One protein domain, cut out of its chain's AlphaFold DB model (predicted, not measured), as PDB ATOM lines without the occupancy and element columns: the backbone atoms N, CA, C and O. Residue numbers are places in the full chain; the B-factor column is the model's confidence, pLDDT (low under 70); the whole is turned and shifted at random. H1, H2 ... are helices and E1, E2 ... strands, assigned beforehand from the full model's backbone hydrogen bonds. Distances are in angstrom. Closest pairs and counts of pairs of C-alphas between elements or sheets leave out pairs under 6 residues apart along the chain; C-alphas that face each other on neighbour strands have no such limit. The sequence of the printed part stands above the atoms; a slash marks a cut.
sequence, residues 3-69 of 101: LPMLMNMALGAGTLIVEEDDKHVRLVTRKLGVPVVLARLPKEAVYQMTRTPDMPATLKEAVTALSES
ATOM      1  N   LEU A   3      23.301 -36.865  48.794       53.22
ATOM      2  CA  LEU A   3      24.679 -36.469  48.485       53.22
ATOM      3  C   LEU A   3      25.161 -35.172  49.177       53.22
ATOM      4  O   LEU A   3      26.217 -35.213  49.807       53.22
ATOM      5  N   PRO A   4      24.421 -34.041  49.126       58.00
ATOM      6  CA  PRO A   4      24.899 -32.795  49.733       58.00
ATOM      7  C   PRO A   4      24.962 -32.876  51.265       58.00
ATOM      8  O   PRO A   4      25.828 -32.267  51.886       58.00
ATOM      9  N   MET A   5      24.095 -33.685  51.883       59.03
ATOM     10  CA  MET A   5      24.098 -33.908  53.329       59.03
ATOM     11  C   MET A   5      25.311 -34.746  53.766       59.03
ATOM     12  O   MET A   5      25.938 -34.438  54.778       59.03
ATOM     13  N   LEU A   6      25.690 -35.758  52.975       57.03
ATOM     14  CA  LEU A   6      26.891 -36.565  53.214       57.03
ATOM     15  C   LEU A   6      28.184 -35.758  53.022       57.03
ATOM     16  O   LEU A   6      29.095 -35.895  53.833       57.03
ATOM     17  N   MET A   7      28.250 -34.878  52.014       56.00
ATOM     18  CA  MET A   7      29.395 -33.974  51.812       56.00
ATOM     19  C   MET A   7      29.570 -32.990  52.971       56.00
ATOM     20  O   MET A   7      30.668 -32.882  53.511       56.00
ATOM     21  N   ASN A   8      28.495 -32.321  53.402       56.91
ATOM     22  CA  ASN A   8      28.555 -31.378  54.524       56.91
ATOM     23  C   ASN A   8      28.951 -32.067  55.839       56.91
ATOM     24  O   ASN A   8      29.708 -31.506  56.628       56.91
ATOM     25  N   MET A   9      28.492 -33.303  56.066       53.34
ATOM     26  CA  MET A   9      28.911 -34.084  57.232       53.34
ATOM     27  C   MET A   9      30.374 -34.531  57.163       53.34
ATOM     28  O   MET A   9      31.045 -34.528  58.190       53.34
ATOM     29  N   ALA A  10      30.876 -34.908  55.987       54.97
ATOM     30  CA  ALA A  10      32.266 -35.327  55.823       54.97
ATOM     31  C   ALA A  10      33.249 -34.156  55.995       54.97
ATOM     32  O   ALA A  10      34.296 -34.323  56.618       54.97
ATOM     33  N   LEU A  11      32.874 -32.960  55.524       56.88
ATOM     34  CA  LEU A  11      33.609 -31.712  55.760       56.88
ATOM     35  C   LEU A  11      33.602 -31.312  57.247       56.88
ATOM     36  O   LEU A  11      34.619 -30.856  57.757       56.88
ATOM     37  N   GLY A  12      32.487 -31.532  57.955       55.78
ATOM     38  CA  GLY A  12      32.372 -31.252  59.392       55.78
ATOM     39  C   GLY A  12      33.064 -32.267  60.314       55.78
ATOM     40  O   GLY A  12      33.384 -31.929  61.448       55.78
ATOM     41  N   ALA A  13      33.303 -33.500  59.849       57.16
ATOM     42  CA  ALA A  13      33.934 -34.569  60.633       57.16
ATOM     43  C   ALA A  13      35.469 -34.629  60.492       57.16
ATOM     44  O   ALA A  13      36.117 -35.376  61.221       57.16
ATOM     45  N   GLY A  14      36.061 -33.882  59.554       56.03
ATOM     46  CA  GLY A  14      37.518 -33.785  59.382       56.03
ATOM     47  C   GLY A  14      38.220 -35.045  58.853       56.03
ATOM     48  O   GLY A  14      39.414 -34.998  58.582       56.03
ATOM     49  N   THR A  15      37.517 -36.165  58.659       67.19
ATOM     50  CA  THR A  15      38.100 -37.423  58.164       67.19
ATOM     51  C   THR A  15      37.621 -37.721  56.746       67.19
ATOM     52  O   THR A  15      36.781 -38.602  56.518       67.19
ATOM     53  N   LEU A  16      38.127 -36.944  55.790       69.25
ATOM     54  CA  LEU A  16      38.118 -37.316  54.379       69.25
ATOM     55  C   LEU A  16      39.382 -38.132  54.113       69.25
ATOM     56  O   LEU A  16      40.489 -37.659  54.352       69.25
ATOM     57  N   ILE A  17      39.208 -39.365  53.652       74.44
ATOM     58  CA  ILE A  17      40.295 -40.281  53.319       74.44
ATOM     59  C   ILE A  17      40.210 -40.545  51.822       74.44
ATOM     60  O   ILE A  17      39.139 -40.853  51.295       74.44
ATOM     61  N   VAL A  18      41.336 -40.411  51.132       75.94
ATOM     62  CA  VAL A  18      41.461 -40.864  49.749       75.94
ATOM     63  C   VAL A  18      41.977 -42.294  49.797       75.94
ATOM     64  O   VAL A  18      43.057 -42.545  50.324       75.94
ATOM     65  N   GLU A  19      41.178 -43.231  49.297       78.94
ATOM     66  CA  GLU A  19      41.567 -44.632  49.147       78.94
ATOM     67  C   GLU A  19      41.785 -44.926  47.663       78.94
ATOM     68  O   GLU A  19      40.957 -44.582  46.811       78.94
ATOM     69  N   GLU A  20      42.904 -45.567  47.347       77.12
ATOM     70  CA  GLU A  20      43.223 -45.995  45.992       77.12
ATOM     71  C   GLU A  20      43.162 -47.514  45.871       77.12
ATOM     72  O   GLU A  20      43.855 -48.230  46.586       77.12
ATOM     73  N   ASP A  21      42.378 -47.990  44.904       80.31
ATOM     74  CA  ASP A  21      42.423 -49.375  44.434       80.31
ATOM     75  C   ASP A  21      43.231 -49.467  43.129       80.31
ATOM     76  O   ASP A  21      43.584 -48.455  42.516       80.31
ATOM     77  N   ASP A  22      43.400 -50.680  42.596       74.75
ATOM     78  CA  ASP A  22      44.061 -50.939  41.306       74.75
ATOM     79  C   ASP A  22      43.477 -50.144  40.123       74.75
ATOM     80  O   ASP A  22      44.169 -49.869  39.146       74.75
ATOM     81  N   LYS A  23      42.190 -49.773  40.176       79.31
ATOM     82  CA  LYS A  23      41.481 -49.133  39.045       79.31
ATOM     83  C   LYS A  23      40.824 -47.792  39.367       79.31
ATOM     84  O   LYS A  23      40.471 -47.055  38.446       79.31
ATOM     85  N   HIS A  24      40.601 -47.487  40.642       81.19
ATOM     86  CA  HIS A  24      39.781 -46.344  41.042       81.19
ATOM     87  C   HIS A  24      40.423 -45.577  42.186       81.19
ATOM     88  O   HIS A  24      41.051 -46.168  43.057       81.19
ATOM     89  N   VAL A  25      40.176 -44.273  42.192       79.38
ATOM     90  CA  VAL A  25      40.394 -43.399  43.340       79.38
ATOM     91  C   VAL A  25      39.031 -43.153  43.977       79.38
ATOM     92  O   VAL A  25      38.068 -42.779  43.295       79.38
ATOM     93  N   ARG A  26      38.918 -43.427  45.274       82.25
ATOM     94  CA  ARG A  26      37.689 -43.270  46.048       82.25
ATOM     95  C   ARG A  26      37.898 -42.214  47.116       82.25
ATOM     96  O   ARG A  26      38.871 -42.250  47.861       82.25
ATOM     97  N   LEU A  27      36.941 -41.304  47.223       78.25
ATOM     98  CA  LEU A  27      36.834 -40.423  48.375       78.25
ATOM     99  C   LEU A  27      35.927 -41.104  49.396       78.25
ATOM    100  O   LEU A  27      34.744 -41.328  49.126       78.25
ATOM    101  N   VAL A  28      36.483 -41.443  50.549       79.50
ATOM    102  CA  VAL A  28      35.805 -42.179  51.615       79.50
ATOM    103  C   VAL A  28      35.754 -41.312  52.866       79.50
ATOM    104  O   VAL A  28      36.691 -40.588  53.192       79.50
ATOM    105  N   THR A  29      34.650 -41.386  53.597       74.88
ATOM    106  CA  THR A  29      34.561 -40.858  54.959       74.88
ATOM    107  C   THR A  29      34.188 -41.982  55.913       74.88
ATOM    108  O   THR A  29      33.421 -42.877  55.555       74.88
ATOM    109  N   ARG A  30      34.741 -41.976  57.128       68.69
ATOM    110  CA  ARG A  30      34.391 -42.950  58.167       68.69
ATOM    111  C   ARG A  30      33.486 -42.283  59.186       68.69
ATOM    112  O   ARG A  30      33.902 -41.363  59.881       68.69
ATOM    113  N   LYS A  31      32.254 -42.772  59.306       66.81
ATOM    114  CA  LYS A  31      31.302 -42.317  60.324       66.81
ATOM    115  C   LYS A  31      30.818 -43.520  61.118       66.81
ATOM    116  O   LYS A  31      30.384 -44.502  60.529       66.81
ATOM    117  N   LEU A  32      30.889 -43.440  62.450       65.88
ATOM    118  CA  LEU A  32      30.447 -44.514  63.357       65.88
ATOM    119  C   LEU A  32      31.085 -45.884  63.031       65.88
ATOM    120  O   LEU A  32      30.440 -46.918  63.145       65.88
ATOM    121  N   GLY A  33      32.342 -45.887  62.570       66.06
ATOM    122  CA  GLY A  33      33.057 -47.109  62.180       66.06
ATOM    123  C   GLY A  33      32.692 -47.676  60.801       66.06
ATOM    124  O   GLY A  33      33.299 -48.656  60.384       66.06
ATOM    125  N   VAL A  34      31.762 -47.056  60.066       69.56
ATOM    126  CA  VAL A  34      31.356 -47.492  58.722       69.56
ATOM    127  C   VAL A  34      32.018 -46.610  57.653       69.56
ATOM    128  O   VAL A  34      31.892 -45.381  57.723       69.56
ATOM    129  N   PRO A  35      32.717 -47.194  56.659       72.94
ATOM    130  CA  PRO A  35      33.228 -46.450  55.515       72.94
ATOM    131  C   PRO A  35      32.090 -46.126  54.537       72.94
ATOM    132  O   PRO A  35      31.378 -47.012  54.066       72.94
ATOM    133  N   VAL A  36      31.927 -44.845  54.211       75.12
ATOM    134  CA  VAL A  36      30.969 -44.347  53.219       75.12
ATOM    135  C   VAL A  36      31.745 -43.765  52.044       75.12
ATOM    136  O   VAL A  36      32.524 -42.827  52.213       75.12
ATOM    137  N   VAL A  37      31.519 -44.308  50.846       78.44
ATOM    138  CA  VAL A  37      32.120 -43.802  49.605       78.44
ATOM    139  C   VAL A  37      31.309 -42.602  49.117       78.44
ATOM    140  O   VAL A  37      30.126 -42.732  48.808       78.44
ATOM    141  N   LEU A  38      31.948 -41.438  49.048       73.00
ATOM    142  CA  LEU A  38      31.343 -40.182  48.598       73.00
ATOM    143  C   LEU A  38      31.479 -40.000  47.086       73.00
ATOM    144  O   LEU A  38      30.543 -39.565  46.423       73.00
ATOM    145  N   ALA A  39      32.646 -40.344  46.549       74.56
ATOM    146  CA  ALA A  39      32.939 -40.254  45.129       74.56
ATOM    147  C   ALA A  39      33.858 -41.400  44.716       74.56
ATOM    148  O   ALA A  39      34.712 -41.843  45.485       74.56
ATOM    149  N   ARG A  40      33.684 -41.873  43.485       81.00
ATOM    150  CA  ARG A  40      34.526 -42.895  42.868       81.00
ATOM    151  C   ARG A  40      34.843 -42.451  41.454       81.00
ATOM    152  O   ARG A  40      33.932 -42.266  40.652       81.00
ATOM    153  N   LEU A  41      36.127 -42.319  41.159       83.00
ATOM    154  CA  LEU A  41      36.622 -41.923  39.848       83.00
ATOM    155  C   LEU A  41      37.577 -42.997  39.315       83.00
ATOM    156  O   LEU A  41      38.352 -43.565  40.089       83.00
ATOM    157  N   PRO A  42      37.524 -43.327  38.015       85.25
ATOM    158  CA  PRO A  42      38.524 -44.194  37.409       85.25
ATOM    159  C   PRO A  42      39.875 -43.470  37.353       85.25
ATOM    160  O   PRO A  42      39.923 -42.275  37.059       85.25
ATOM    161  N   LYS A  43      40.972 -44.196  37.605       81.38
ATOM    162  CA  LYS A  43      42.338 -43.631  37.620       81.38
ATOM    163  C   LYS A  43      42.704 -42.927  36.308       81.38
ATOM    164  O   LYS A  43      43.318 -41.869  36.342       81.38
ATOM    165  N   GLU A  44      42.231 -43.449  35.178       81.31
ATOM    166  CA  GLU A  44      42.413 -42.819  33.863       81.31
ATOM    167  C   GLU A  44      41.788 -41.418  33.789       81.31
ATOM    168  O   GLU A  44      42.401 -40.495  33.266       81.31
ATOM    169  N   ALA A  45      40.586 -41.232  34.346       80.12
ATOM    170  CA  ALA A  45      39.936 -39.924  34.335       80.12
ATOM    171  C   ALA A  45      40.671 -38.931  35.239       80.12
ATOM    172  O   ALA A  45      40.842 -37.778  34.859       80.12
ATOM    173  N   VAL A  46      41.145 -39.383  36.404       80.69
ATOM    174  CA  VAL A  46      41.967 -38.546  37.290       80.69
ATOM    175  C   VAL A  46      43.240 -38.110  36.564       80.69
ATOM    176  O   VAL A  46      43.529 -36.919  36.524       80.69
ATOM    177  N   TYR A  47      43.930 -39.045  35.904       79.44
ATOM    178  CA  TYR A  47      45.128 -38.754  35.121       79.44
ATOM    179  C   TYR A  47      44.862 -37.737  34.007       79.44
ATOM    180  O   TYR A  47      45.586 -36.755  33.891       79.44
ATOM    181  N   GLN A  48      43.790 -37.904  33.229       83.56
ATOM    182  CA  GLN A  48      43.435 -36.956  32.168       83.56
ATOM    183  C   GLN A  48      43.121 -35.550  32.692       83.56
ATOM    184  O   GLN A  48      43.407 -34.575  32.001       83.56
ATOM    185  N   MET A  49      42.558 -35.431  33.899       80.19
ATOM    186  CA  MET A  49      42.279 -34.134  34.528       80.19
ATOM    187  C   MET A  49      43.542 -33.448  35.060       80.19
ATOM    188  O   MET A  49      43.583 -32.221  35.108       80.19
ATOM    189  N   THR A  50      44.553 -34.216  35.471       82.81
ATOM    190  CA  THR A  50      45.797 -33.680  36.046       82.81
ATOM    191  C   THR A  50      46.957 -33.616  35.057       82.81
ATOM    192  O   THR A  50      47.985 -33.029  35.394       82.81
ATOM    193  N   ARG A  51      46.843 -34.224  33.867       82.00
ATOM    194  CA  ARG A  51      47.951 -34.262  32.905       82.00
ATOM    195  C   ARG A  51      48.296 -32.854  32.428       82.00
ATOM    196  O   ARG A  51      47.417 -32.065  32.080       82.00
ATOM    197  N   THR A  52      49.586 -32.572  32.331       84.44
ATOM    198  CA  THR A  52      50.083 -31.409  31.595       84.44
ATOM    199  C   THR A  52      50.230 -31.753  30.105       84.44
ATOM    200  O   THR A  52      50.228 -32.932  29.745       84.44
ATOM    201  N   PRO A  53      50.331 -30.758  29.204       80.75
ATOM    202  CA  PRO A  53      50.483 -31.007  27.765       80.75
ATOM    203  C   PRO A  53      51.714 -31.849  27.398       80.75
ATOM    204  O   PRO A  53      51.676 -32.557  26.398       80.75
ATOM    205  N   ASP A  54      52.765 -31.792  28.218       82.19
ATOM    206  CA  ASP A  54      54.025 -32.515  28.009       82.19
ATOM    207  C   ASP A  54      53.981 -33.972  28.508       82.19
ATOM    208  O   ASP A  54      54.919 -34.737  28.293       82.19
ATOM    209  N   MET A  55      52.904 -34.367  29.198       79.44
ATOM    210  CA  MET A  55      52.717 -35.726  29.703       79.44
ATOM    211  C   MET A  55      52.087 -36.645  28.644       79.44
ATOM    212  O   MET A  55      51.304 -36.189  27.806       79.44
ATOM    213  N   PRO A  56      52.373 -37.959  28.697       81.50
ATOM    214  CA  PRO A  56      51.823 -38.926  27.754       81.50
ATOM    215  C   PRO A  56      50.292 -38.971  27.785       81.50
ATOM    216  O   PRO A  56      49.643 -38.629  28.778       81.50
ATOM    217  N   ALA A  57      49.696 -39.386  26.667       81.12
ATOM    218  CA  ALA A  57      48.266 -39.229  26.442       81.12
ATOM    219  C   ALA A  57      47.418 -40.121  27.359       81.12
ATOM    220  O   ALA A  57      46.313 -39.715  27.735       81.12
ATOM    221  N   THR A  58      47.940 -41.295  27.723       83.00
ATOM    222  CA  THR A  58      47.261 -42.294  28.558       83.00
ATOM    223  C   THR A  58      48.044 -42.619  29.827       83.00
ATOM    224  O   THR A  58      49.271 -42.504  29.869       83.00
ATOM    225  N   LEU A  59      47.344 -43.093  30.864       78.69
ATOM    226  CA  LEU A  59      47.987 -43.496  32.123       78.69
ATOM    227  C   LEU A  59      48.970 -44.652  31.908       78.69
ATOM    228  O   LEU A  59      50.029 -44.688  32.527       78.69
ATOM    229  N   LYS A  60      48.642 -45.597  31.019       81.06
ATOM    230  CA  LYS A  60      49.509 -46.751  30.730       81.06
ATOM    231  C   LYS A  60      50.870 -46.324  30.193       81.06
ATOM    232  O   LYS A  60      51.879 -46.825  30.672       81.06
ATOM    233  N   GLU A  61      50.879 -45.390  29.248       78.38
ATOM    234  CA  GLU A  61      52.108 -44.836  28.671       78.38
ATOM    235  C   GLU A  61      52.927 -44.064  29.714       78.38
ATOM    236  O   GLU A  61      54.154 -44.136  29.717       78.38
ATOM    237  N   ALA A  62      52.254 -43.368  30.637       76.44
ATOM    238  CA  ALA A  62      52.913 -42.696  31.755       76.44
ATOM    239  C   ALA A  62      53.655 -43.688  32.657       76.44
ATOM    240  O   ALA A  62      54.820 -43.477  32.989       76.44
ATOM    241  N   VAL A  63      52.995 -44.791  33.021       79.75
ATOM    242  CA  VAL A  63      53.574 -45.828  33.886       79.75
ATOM    243  C   VAL A  63      54.753 -46.524  33.205       79.75
ATOM    244  O   VAL A  63      55.771 -46.760  33.854       79.75
ATOM    245  N   THR A  64      54.661 -46.819  31.905       78.50
ATOM    246  CA  THR A  64      55.775 -47.430  31.163       78.50
ATOM    247  C   THR A  64      56.968 -46.486  31.049       78.50
ATOM    248  O   THR A  64      58.088 -46.909  31.309       78.50
ATOM    249  N   ALA A  65      56.742 -45.201  30.755       71.56
ATOM    250  CA  ALA A  65      57.818 -44.212  30.653       71.56
ATOM    251  C   ALA A  65      58.550 -43.993  31.991       71.56
ATOM    252  O   ALA A  65      59.773 -43.868  32.018       71.56
ATOM    253  N   LEU A  66      57.814 -43.990  33.110       72.81
ATOM    254  CA  LEU A  66      58.398 -43.956  34.455       72.81
ATOM    255  C   LEU A  66      59.223 -45.218  34.745       72.81
ATOM    256  O   LEU A  66      60.352 -45.109  35.218       72.81
ATOM    257  N   SER A  67      58.708 -46.397  34.396       63.31
ATOM    258  CA  SER A  67      59.408 -47.671  34.626       63.31
ATOM    259  C   SER A  67      60.727 -47.754  33.844       63.31
ATOM    260  O   SER A  67      61.758 -48.122  34.401       63.31
ATOM    261  N   GLU A  68      60.733 -47.322  32.580       62.09
ATOM    262  CA  GLU A  68      61.947 -47.257  31.750       62.09
ATOM    263  C   GLU A  68      62.986 -46.256  32.286       62.09
ATOM    264  O   GLU A  68      64.189 -46.413  32.058       62.09
ATOM    265  N   SER A  69      62.541 -45.220  33.004       58.72
ATOM    266  CA  SER A  69      63.435 -44.247  33.634       58.72
ATOM    267  C   SER A  69      64.093 -44.783  34.912       58.72
ATOM    268  O   SER A  69      65.277 -44.535  35.130       58.72
TER     269      SER A  69
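AT A GLANCE: This is residues 3 to 69 of the 101 residues of an uncharacterized protein of Sinorhizobium sp. LM21 (UniProt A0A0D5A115). A strongly twisted sheet of three antiparallel strands makes one part of an elongated model, with helix H1 crossing one of its faces. From the end of E3 the chain passes straight into H2 at one end of the sheet, and H3 lies beyond H2, away from the sheet. The printed part has 67 residues with three named helices and three named strands, in the order H1, E1, E2, E3, H2, H3, and is of mixed class, helices and strands. The sheet's order is E1, E2, E3. The whole is loose, with a radius of gyration of the C-alphas of 15.5 A, and its outline is a rod spanning 45 by 21 by 16 A.

HOW THE PARTS SIT: E1, residues 16 to 20, E2, residues 24 to 31, and E3, residues 34 to 42, form a meander, each strand the antiparallel neighbour of the one before. E1 and E2 are a hairpin at 145 degrees between directions, with N 17 and O 28 within hydrogen-bond range at 2.8 A. E2 and E3 are a hairpin at 160 degrees, with N 25 and O 41 at 2.9 A and N 36 and O 29 at 2.8 A. E3 bends by 60 degrees at residue 38. H1, residues 3 to 13, is on the sheet at a height of 9.3 A, over E2 and only just over E3, on which 3 of its C-alphas fall. On the local plane it stands at 60.3 degrees to E2, only just across the strands; its closest C-alphas to E2 are those of Ala 10 and Thr 29, 6.1 A. H2, residues 43 to 50, is also on the sheet, and the C-alphas of His 24 and Lys 43, the closest of E2 and H2, are 5.1 A apart. With H1 and H2 on one face, the sheet and helices make two layers. H3, residues 59 to 69, is not on the sheet but touches H2, closest at the C-alphas of Glu 44 and Leu 59, 5.9 A, about perpendicular at 81 degrees. H1 is apart from H2 and H3. In H1, H2 and H3 every O i to N i+4 pair is within hydrogen-bond range.

IN THESE COORDINATES: E3 is 22.7 A from first to last C-alpha and E2 21.4 A. H1 measures 15.4 A and begins at C-alpha 3, (24.679, -36.469, 48.485). H3 measures 15.5 A and ends at C-alpha 69, (63.435, -44.247, 33.634).

THE WHOLE: The C-alphas of Met 5 and Glu 68, the two farthest apart, are 45.6 A from each other. The printed part has no cut, and no link is long. The mean pLDDT of the printed part is 73.0; residues 3 to 16, 30 to 34 and 67 to 69 are under 70.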